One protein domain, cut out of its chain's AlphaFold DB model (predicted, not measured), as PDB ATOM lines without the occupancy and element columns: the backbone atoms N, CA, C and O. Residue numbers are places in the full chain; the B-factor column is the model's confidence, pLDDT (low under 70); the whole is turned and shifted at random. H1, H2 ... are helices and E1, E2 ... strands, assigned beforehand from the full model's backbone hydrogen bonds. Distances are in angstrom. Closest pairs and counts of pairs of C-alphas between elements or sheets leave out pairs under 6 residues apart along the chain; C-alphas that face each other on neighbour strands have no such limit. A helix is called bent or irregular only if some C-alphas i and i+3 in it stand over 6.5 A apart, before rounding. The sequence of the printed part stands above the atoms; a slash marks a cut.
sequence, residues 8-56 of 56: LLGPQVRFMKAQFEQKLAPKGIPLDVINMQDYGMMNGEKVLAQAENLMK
ATOM      1  N   LEU A   8     439.726 410.042 445.561       95.38
ATOM      2  CA  LEU A   8     441.165 410.071 445.310       95.38
ATOM      3  C   LEU A   8     441.446 410.289 443.822       95.38
ATOM      4  O   LEU A   8     440.967 409.545 442.965       95.38
ATOM      5  N   LEU A   9     442.233 411.315 443.505       95.75
ATOM      6  CA  LEU A   9     442.650 411.637 442.143       95.75
ATOM      7  C   LEU A   9     443.987 410.975 441.813       95.75
ATOM      8  O   LEU A   9     444.927 411.015 442.603       95.75
ATOM      9  N   GLY A  10     444.110 410.429 440.604       94.94
ATOM     10  CA  GLY A  10     445.402 409.959 440.109       94.94
ATOM     11  C   GLY A  10     446.419 411.107 440.001       94.94
ATOM     12  O   GLY A  10     446.036 412.247 439.713       94.94
ATOM     13  N   PRO A  11     447.728 410.834 440.158       94.38
ATOM     14  CA  PRO A  11     448.764 411.868 440.159       94.38
ATOM     15  C   PRO A  11     448.804 412.679 438.853       94.38
ATOM     16  O   PRO A  11     449.107 413.871 438.885       94.38
ATOM     17  N   GLN A  12     448.428 412.057 437.729       93.62
ATOM     18  CA  GLN A  12     448.385 412.674 436.397       93.62
ATOM     19  C   GLN A  12     447.300 413.754 436.249       93.62
ATOM     20  O   GLN A  12     447.428 414.653 435.425       93.62
ATOM     21  N   VAL A  13     446.236 413.701 437.058       94.38
ATOM     22  CA  VAL A  13     445.097 414.639 436.994       94.38
ATOM     23  C   VAL A  13     445.024 415.561 438.213       94.38
ATOM     24  O   VAL A  13     443.986 416.154 438.501       94.38
ATOM     25  N   ARG A  14     446.148 415.739 438.922       93.62
ATOM     26  CA  ARG A  14     446.280 416.615 440.103       93.62
ATOM     27  C   ARG A  14     445.756 418.035 439.876       93.62
ATOM     28  O   ARG A  14     445.201 418.628 440.794       93.62
ATOM     29  N   PHE A  15     445.901 418.578 438.667       92.81
ATOM     30  CA  PHE A  15     445.419 419.921 438.322       92.81
ATOM     31  C   PHE A  15     443.895 420.072 438.489       92.81
ATOM     32  O   PHE A  15     443.407 421.174 438.723       92.81
ATOM     33  N   MET A  16     443.137 418.969 438.430       94.75
ATOM     34  CA  MET A  16     441.688 418.970 438.641       94.75
ATOM     35  C   MET A  16     441.294 419.056 440.123       94.75
ATOM     36  O   MET A  16     440.114 419.247 440.413       94.75
ATOM     37  N   LYS A  17     442.250 418.945 441.064       92.56
ATOM     38  CA  LYS A  17     441.994 418.968 442.516       92.56
ATOM     39  C   LYS A  17     441.136 420.167 442.910       92.56
ATOM     40  O   LYS A  17     440.065 419.978 443.469       92.56
ATOM     41  N   ALA A  18     441.553 421.375 442.531       92.56
ATOM     42  CA  ALA A  18     440.853 422.610 442.882       92.56
ATOM     43  C   ALA A  18     439.409 422.649 442.350       92.56
ATOM     44  O   ALA A  18     438.493 423.087 443.044       92.56
ATOM     45  N   GLN A  19     439.187 422.143 441.133       93.44
ATOM     46  CA  GLN A  19     437.856 422.093 440.530       93.44
ATOM     47  C   GLN A  19     436.923 421.148 441.298       93.44
ATOM     48  O   GLN A  19     435.749 421.461 441.497       93.44
ATOM     49  N   PHE A  20     437.417 419.974 441.695       92.56
ATOM     50  CA  PHE A  20     436.607 419.009 442.435       92.56
ATOM     51  C   PHE A  20     436.440 419.393 443.901       92.56
ATOM     52  O   PHE A  20     435.351 419.221 444.432       92.56
ATOM     53  N   GLU A  21     437.455 419.978 444.526       90.94
ATOM     54  CA  GLU A  21     437.394 420.483 445.898       90.94
ATOM     55  C   GLU A  21     436.256 421.499 446.062       90.94
ATOM     56  O   GLU A  21     435.427 421.347 446.953       90.94
ATOM     57  N   GLN A  22     436.094 422.436 445.120       92.44
ATOM     58  CA  GLN A  22     434.951 423.363 445.111       92.44
ATOM     59  C   GLN A  22     433.593 422.660 444.944       92.44
ATOM     60  O   GLN A  22     432.603 423.061 445.552       92.44
ATOM     61  N   LYS A  23     433.525 421.604 444.123       90.62
ATOM     62  CA  LYS A  23     432.287 420.840 443.879       90.62
ATOM     63  C   LYS A  23     431.908 419.919 445.041       90.62
ATOM     64  O   LYS A  23     430.728 419.611 445.206       90.62
ATOM     65  N   LEU A  24     432.896 419.438 445.794       90.50
ATOM     66  CA  LEU A  24     432.728 418.467 446.875       90.50
ATOM     67  C   LEU A  24     432.656 419.112 448.257       90.50
ATOM     68  O   LEU A  24     432.013 418.537 449.130       90.50
ATOM     69  N   ALA A  25     433.202 420.320 448.433       87.38
ATOM     70  CA  ALA A  25     433.057 421.121 449.645       87.38
ATOM     71  C   ALA A  25     431.608 421.186 450.180       87.38
ATOM     72  O   ALA A  25     431.412 420.867 451.351       87.38
ATOM     73  N   PRO A  26     430.565 421.485 449.372       89.81
ATOM     74  CA  PRO A  26     429.184 421.506 449.872       89.81
ATOM     75  C   PRO A  26     428.633 420.122 450.249       89.81
ATOM     76  O   PRO A  26     427.599 420.040 450.904       89.81
ATOM     77  N   LYS A  27     429.286 419.035 449.824       88.69
ATOM     78  CA  LYS A  27     428.912 417.656 450.168       88.69
ATOM     79  C   LYS A  27     429.710 417.101 451.349       88.69
ATOM     80  O   LYS A  27     429.412 415.996 451.783       88.69
ATOM     81  N   GLY A  28     430.728 417.825 451.824       88.62
ATOM     82  CA  GLY A  28     431.641 417.350 452.865       88.62
ATOM     83  C   GLY A  28     432.468 416.130 452.454       88.62
ATOM     84  O   GLY A  28     432.962 415.428 453.325       88.62
ATOM     85  N   ILE A  29     432.599 415.853 451.151       92.00
ATOM     86  CA  ILE A  29     433.347 414.685 450.671       92.00
ATOM     87  C   ILE A  29     434.835 415.056 450.613       92.00
ATOM     88  O   ILE A  29     435.193 415.939 449.822       92.00
ATOM     89  N   PRO A  30     435.705 414.407 451.404       92.62
ATOM     90  CA  PRO A  30     437.137 414.633 451.358       92.62
ATOM     91  C   PRO A  30     437.726 414.244 450.001       92.62
ATOM     92  O   PRO A  30     437.313 413.273 449.353       92.62
ATOM     93  N   LEU A  31     438.715 415.025 449.574       93.81
ATOM     94  CA  LEU A  31     439.375 414.870 448.291       93.81
ATOM     95  C   LEU A  31     440.883 415.029 448.427       93.81
ATOM     96  O   LEU A  31     441.363 416.038 448.943       93.81
ATOM     97  N   ASP A  32     441.620 414.074 447.873       94.88
ATOM     98  CA  ASP A  32     443.077 414.117 447.841       94.88
ATOM     99  C   ASP A  32     443.635 413.480 446.561       94.88
ATOM    100  O   ASP A  32     442.907 412.934 445.731       94.88
ATOM    101  N   VAL A  33     444.942 413.592 446.363       95.31
ATOM    102  CA  VAL A  33     445.665 413.034 445.223       95.31
ATOM    103  C   VAL A  33     446.486 411.848 445.704       95.31
ATOM    104  O   VAL A  33     447.236 411.942 446.675       95.31
ATOM    105  N   ILE A  34     446.380 410.732 444.990       95.81
ATOM    106  CA  ILE A  34     447.146 409.525 445.280       95.81
ATOM    107  C   ILE A  34     448.640 409.843 445.173       95.81
ATOM    108  O   ILE A  34     449.092 410.492 444.218       95.81
ATOM    109  N   ASN A  35     449.417 409.364 446.143       93.38
ATOM    110  CA  ASN A  35     450.868 409.457 446.088       93.38
ATOM    111  C   ASN A  35     451.393 408.802 444.794       93.38
ATOM    112  O   ASN A  35     451.021 407.683 444.446       93.38
ATOM    113  N   MET A  36     452.267 409.500 444.063       93.56
ATOM    114  CA  MET A  36     452.774 409.023 442.772       93.56
ATOM    115  C   MET A  36     453.555 407.710 442.894       93.56
ATOM    116  O   MET A  36     453.473 406.874 441.997       93.56
ATOM    117  N   GLN A  37     454.275 407.517 444.000       94.69
ATOM    118  CA  GLN A  37     455.000 406.284 444.276       94.69
ATOM    119  C   GLN A  37     454.025 405.126 444.501       94.69
ATOM    120  O   GLN A  37     454.168 404.080 443.874       94.69
ATOM    121  N   ASP A  38     453.005 405.321 445.339       95.25
ATOM    122  CA  ASP A  38     452.021 404.276 445.637       95.25
ATOM    123  C   ASP A  38     451.176 403.933 444.402       95.25
ATOM    124  O   ASP A  38     450.920 402.760 444.140       95.25
ATOM    125  N   TYR A  39     450.840 404.934 443.581       94.12
ATOM    126  CA  TYR A  39     450.190 404.735 442.284       94.12
ATOM    127  C   TYR A  39     451.077 403.940 441.312       94.12
ATOM    128  O   TYR A  39     450.608 402.998 440.677       94.12
ATOM    129  N   GLY A  40     452.364 404.293 441.204       93.75
ATOM    130  CA  GLY A  40     453.313 403.631 440.302       93.75
ATOM    131  C   GLY A  40     453.655 402.197 440.713       93.75
ATOM    132  O   GLY A  40     453.829 401.341 439.854       93.75
ATOM    133  N   MET A  41     453.703 401.921 442.017       95.81
ATOM    134  CA  MET A  41     453.923 400.577 442.564       95.81
ATOM    135  C   MET A  41     452.628 399.756 442.682       95.81
ATOM    136  O   MET A  41     452.678 398.629 443.167       95.81
ATOM    137  N   MET A  42     451.475 400.312 442.285       93.75
ATOM    138  CA  MET A  42     450.146 399.706 442.451       93.75
ATOM    139  C   MET A  42     449.861 399.266 443.900       93.75
ATOM    140  O   MET A  42     449.216 398.247 444.145       93.75
ATOM    141  N   ASN A  43     450.345 400.037 444.880       96.31
ATOM    142  CA  ASN A  43     450.208 399.721 446.298       96.31
ATOM    143  C   ASN A  43     448.800 400.074 446.807       96.31
ATOM    144  O   ASN A  43     448.581 401.121 447.414       96.31
ATOM    145  N   GLY A  44     447.837 399.190 446.545       95.06
ATOM    146  CA  GLY A  44     446.435 399.386 446.921       95.06
ATOM    147  C   GLY A  44     446.205 399.538 448.427       95.06
ATOM    148  O   GLY A  44     445.341 400.313 448.820       95.06
ATOM    149  N   GLU A  45     446.998 398.869 449.268       96.62
ATOM    150  CA  GLU A  45     446.870 398.955 450.731       96.62
ATOM    151  C   GLU A  45     447.151 400.370 451.239       96.62
ATOM    152  O   GLU A  45     446.373 400.921 452.017       96.62
ATOM    153  N   LYS A  46     448.224 401.003 450.750       96.38
ATOM    154  CA  LYS A  46     448.540 402.389 451.115       96.38
ATOM    155  C   LYS A  46     447.519 403.383 450.579       96.38
ATOM    156  O   LYS A  46     447.162 404.320 451.288       96.38
ATOM    157  N   VAL A  47     447.029 403.171 449.356       95.69
ATOM    158  CA  VAL A  47     445.986 404.023 448.763       95.69
ATOM    159  C   VAL A  47     444.676 403.910 449.545       95.69
ATOM    160  O   VAL A  47     444.031 404.925 449.807       95.69
ATOM    161  N   LEU A  48     444.304 402.702 449.973       95.50
ATOM    162  CA  LEU A  48     443.135 402.478 450.822       95.50
ATOM    163  C   LEU A  48     443.309 403.147 452.190       95.50
ATOM    164  O   LEU A  48     442.439 403.906 452.604       95.50
ATOM    165  N   ALA A  49     444.454 402.951 452.848       96.00
ATOM    166  CA  ALA A  49     444.747 403.584 454.132       96.00
ATOM    167  C   ALA A  49     444.742 405.124 454.044       96.00
ATOM    168  O   ALA A  49     444.306 405.802 454.976       96.00
ATOM    169  N   GLN A  50     445.195 405.697 452.922       95.25
ATOM    170  CA  GLN A  50     445.077 407.132 452.650       95.25
ATOM    171  C   GLN A  50     443.603 407.563 452.611       95.25
ATOM    172  O   GLN A  50     443.238 408.518 453.291       95.25
ATOM    173  N   ALA A  51     442.752 406.847 451.868       94.81
ATOM    174  CA  ALA A  51     441.312 407.108 451.822       94.81
ATOM    175  C   ALA A  51     440.653 407.016 453.209       94.81
ATOM    176  O   ALA A  51     439.905 407.910 453.591       94.81
ATOM    177  N   GLU A  52     440.955 405.974 453.983       94.94
ATOM    178  CA  GLU A  52     440.411 405.786 455.334       94.94
ATOM    179  C   GLU A  52     440.818 406.903 456.294       94.94
ATOM    180  O   GLU A  52     440.000 407.356 457.091       94.94
ATOM    181  N   ASN A  53     442.059 407.386 456.212       94.62
ATOM    182  CA  ASN A  53     442.520 408.490 457.049       94.62
ATOM    183  C   ASN A  53     441.869 409.832 456.696       94.62
ATOM    184  O   ASN A  53     441.786 410.688 457.567       94.62
ATOM    185  N   LEU A  54     441.402 410.013 455.459       92.12
ATOM    186  CA  LEU A  54     440.672 411.213 455.041       92.12
ATOM    187  C   LEU A  54     439.207 411.216 455.491       92.12
ATOM    188  O   LEU A  54     438.594 412.277 455.535       92.12
ATOM    189  N   MET A  55     438.643 410.039 455.778       88.25
ATOM    190  CA  MET A  55     437.267 409.881 456.268       88.25
ATOM    191  C   MET A  55     437.151 409.986 457.800       88.25
ATOM    192  O   MET A  55     436.033 409.970 458.313       88.25
ATOM    193  N   LYS A  56     438.278 410.048 458.522       77.06
ATOM    194  CA  LYS A  56     438.327 410.263 459.979       77.06
ATOM    195  C   LYS A  56     438.206 411.743 460.320       77.06
ATOM    196  O   LYS A  56     437.522 412.030 461.325       77.06
TER     197      LYS A  56
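Overview. This is residues 8 to 56 of the 56 residues of the protein "PTS sugar transporter subunit IIB" of Staphylococcus aureus (UniProt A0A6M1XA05). The domain is a thin, flat S of chain: the kinked helix H1 runs along one side, the short strand E1 runs back through the middle, and after the small helix H2 at one end the chain folds back as H3 along the other side. The parts have few contacts with each other, and residues 22 to 27 of H1 stick out at the end away from H2. The printed part has 49 residues with three named helices and one named strand, in the order H1, E1, H2, H3, and its class is mostly helix. It is only just compact, close to loose, with a radius of gyration of the C-alphas of 11.2 A, and the C-alphas span 33 by 25 by 8 A.

Along the chain. The printed part begins at Leu 8, with its C-alpha at (441.165, 410.071, 445.310). H1 holds residues 11 to 27, from C-alpha 11 at (448.764, 411.868, 440.159) to C-alpha 27 at (428.912, 417.656, 450.168), a length of 23.0 A. It has a kink of 61 degrees near residue 18 and is irregular, with C-alphas 12 and 15 at 8.1 A. E1 is residues 31 to 33, 7.2 A from first to last C-alpha. H2 is residues 36 to 40, 6.0 A long. H3 is residues 44 to 54, 15.5 A long, and ends with C-alpha 54 at (440.672, 411.213, 455.041).

Arrangement. H1 and E1 have 8 pairs of C-alphas within 8 A, the closest being those of Pro 11 and Val 33, 6.1 A apart. E1 pairs with no named strand, but residues 8 to 9 pair with its residues 32 to 33, parallel. E1 and H3 have 1 such pair, the C-alphas of Leu 31 and Leu 54 at 7.8 A. H1 and H3 are apart. H1 and H2 are close but not clearly touching, with the closest C-alphas, those of Pro 11 and Met 36, at 5.6 A. H2 and H3 touch only at the corner by their link, with the closest C-alphas, those of Asp 38 and Lys 46, at 6.8 A. In H2 and H3 every O i to N i+4 pair is within hydrogen-bond range; in H1 6 of 13 are, beside 8 of 14 O i to N i+3 pairs.

Size, cuts and confidence. The two C-alphas farthest apart are those of Pro 26 and Met 41, at 33.2 A. The links from H1 to E1, from E1 to H2 and from H2 to H3 are tight. The printed part has no cut and ends at Lys 56, the chain's last residue. The mean pLDDT of the printed part is 93.2, and no printed residue is under 70.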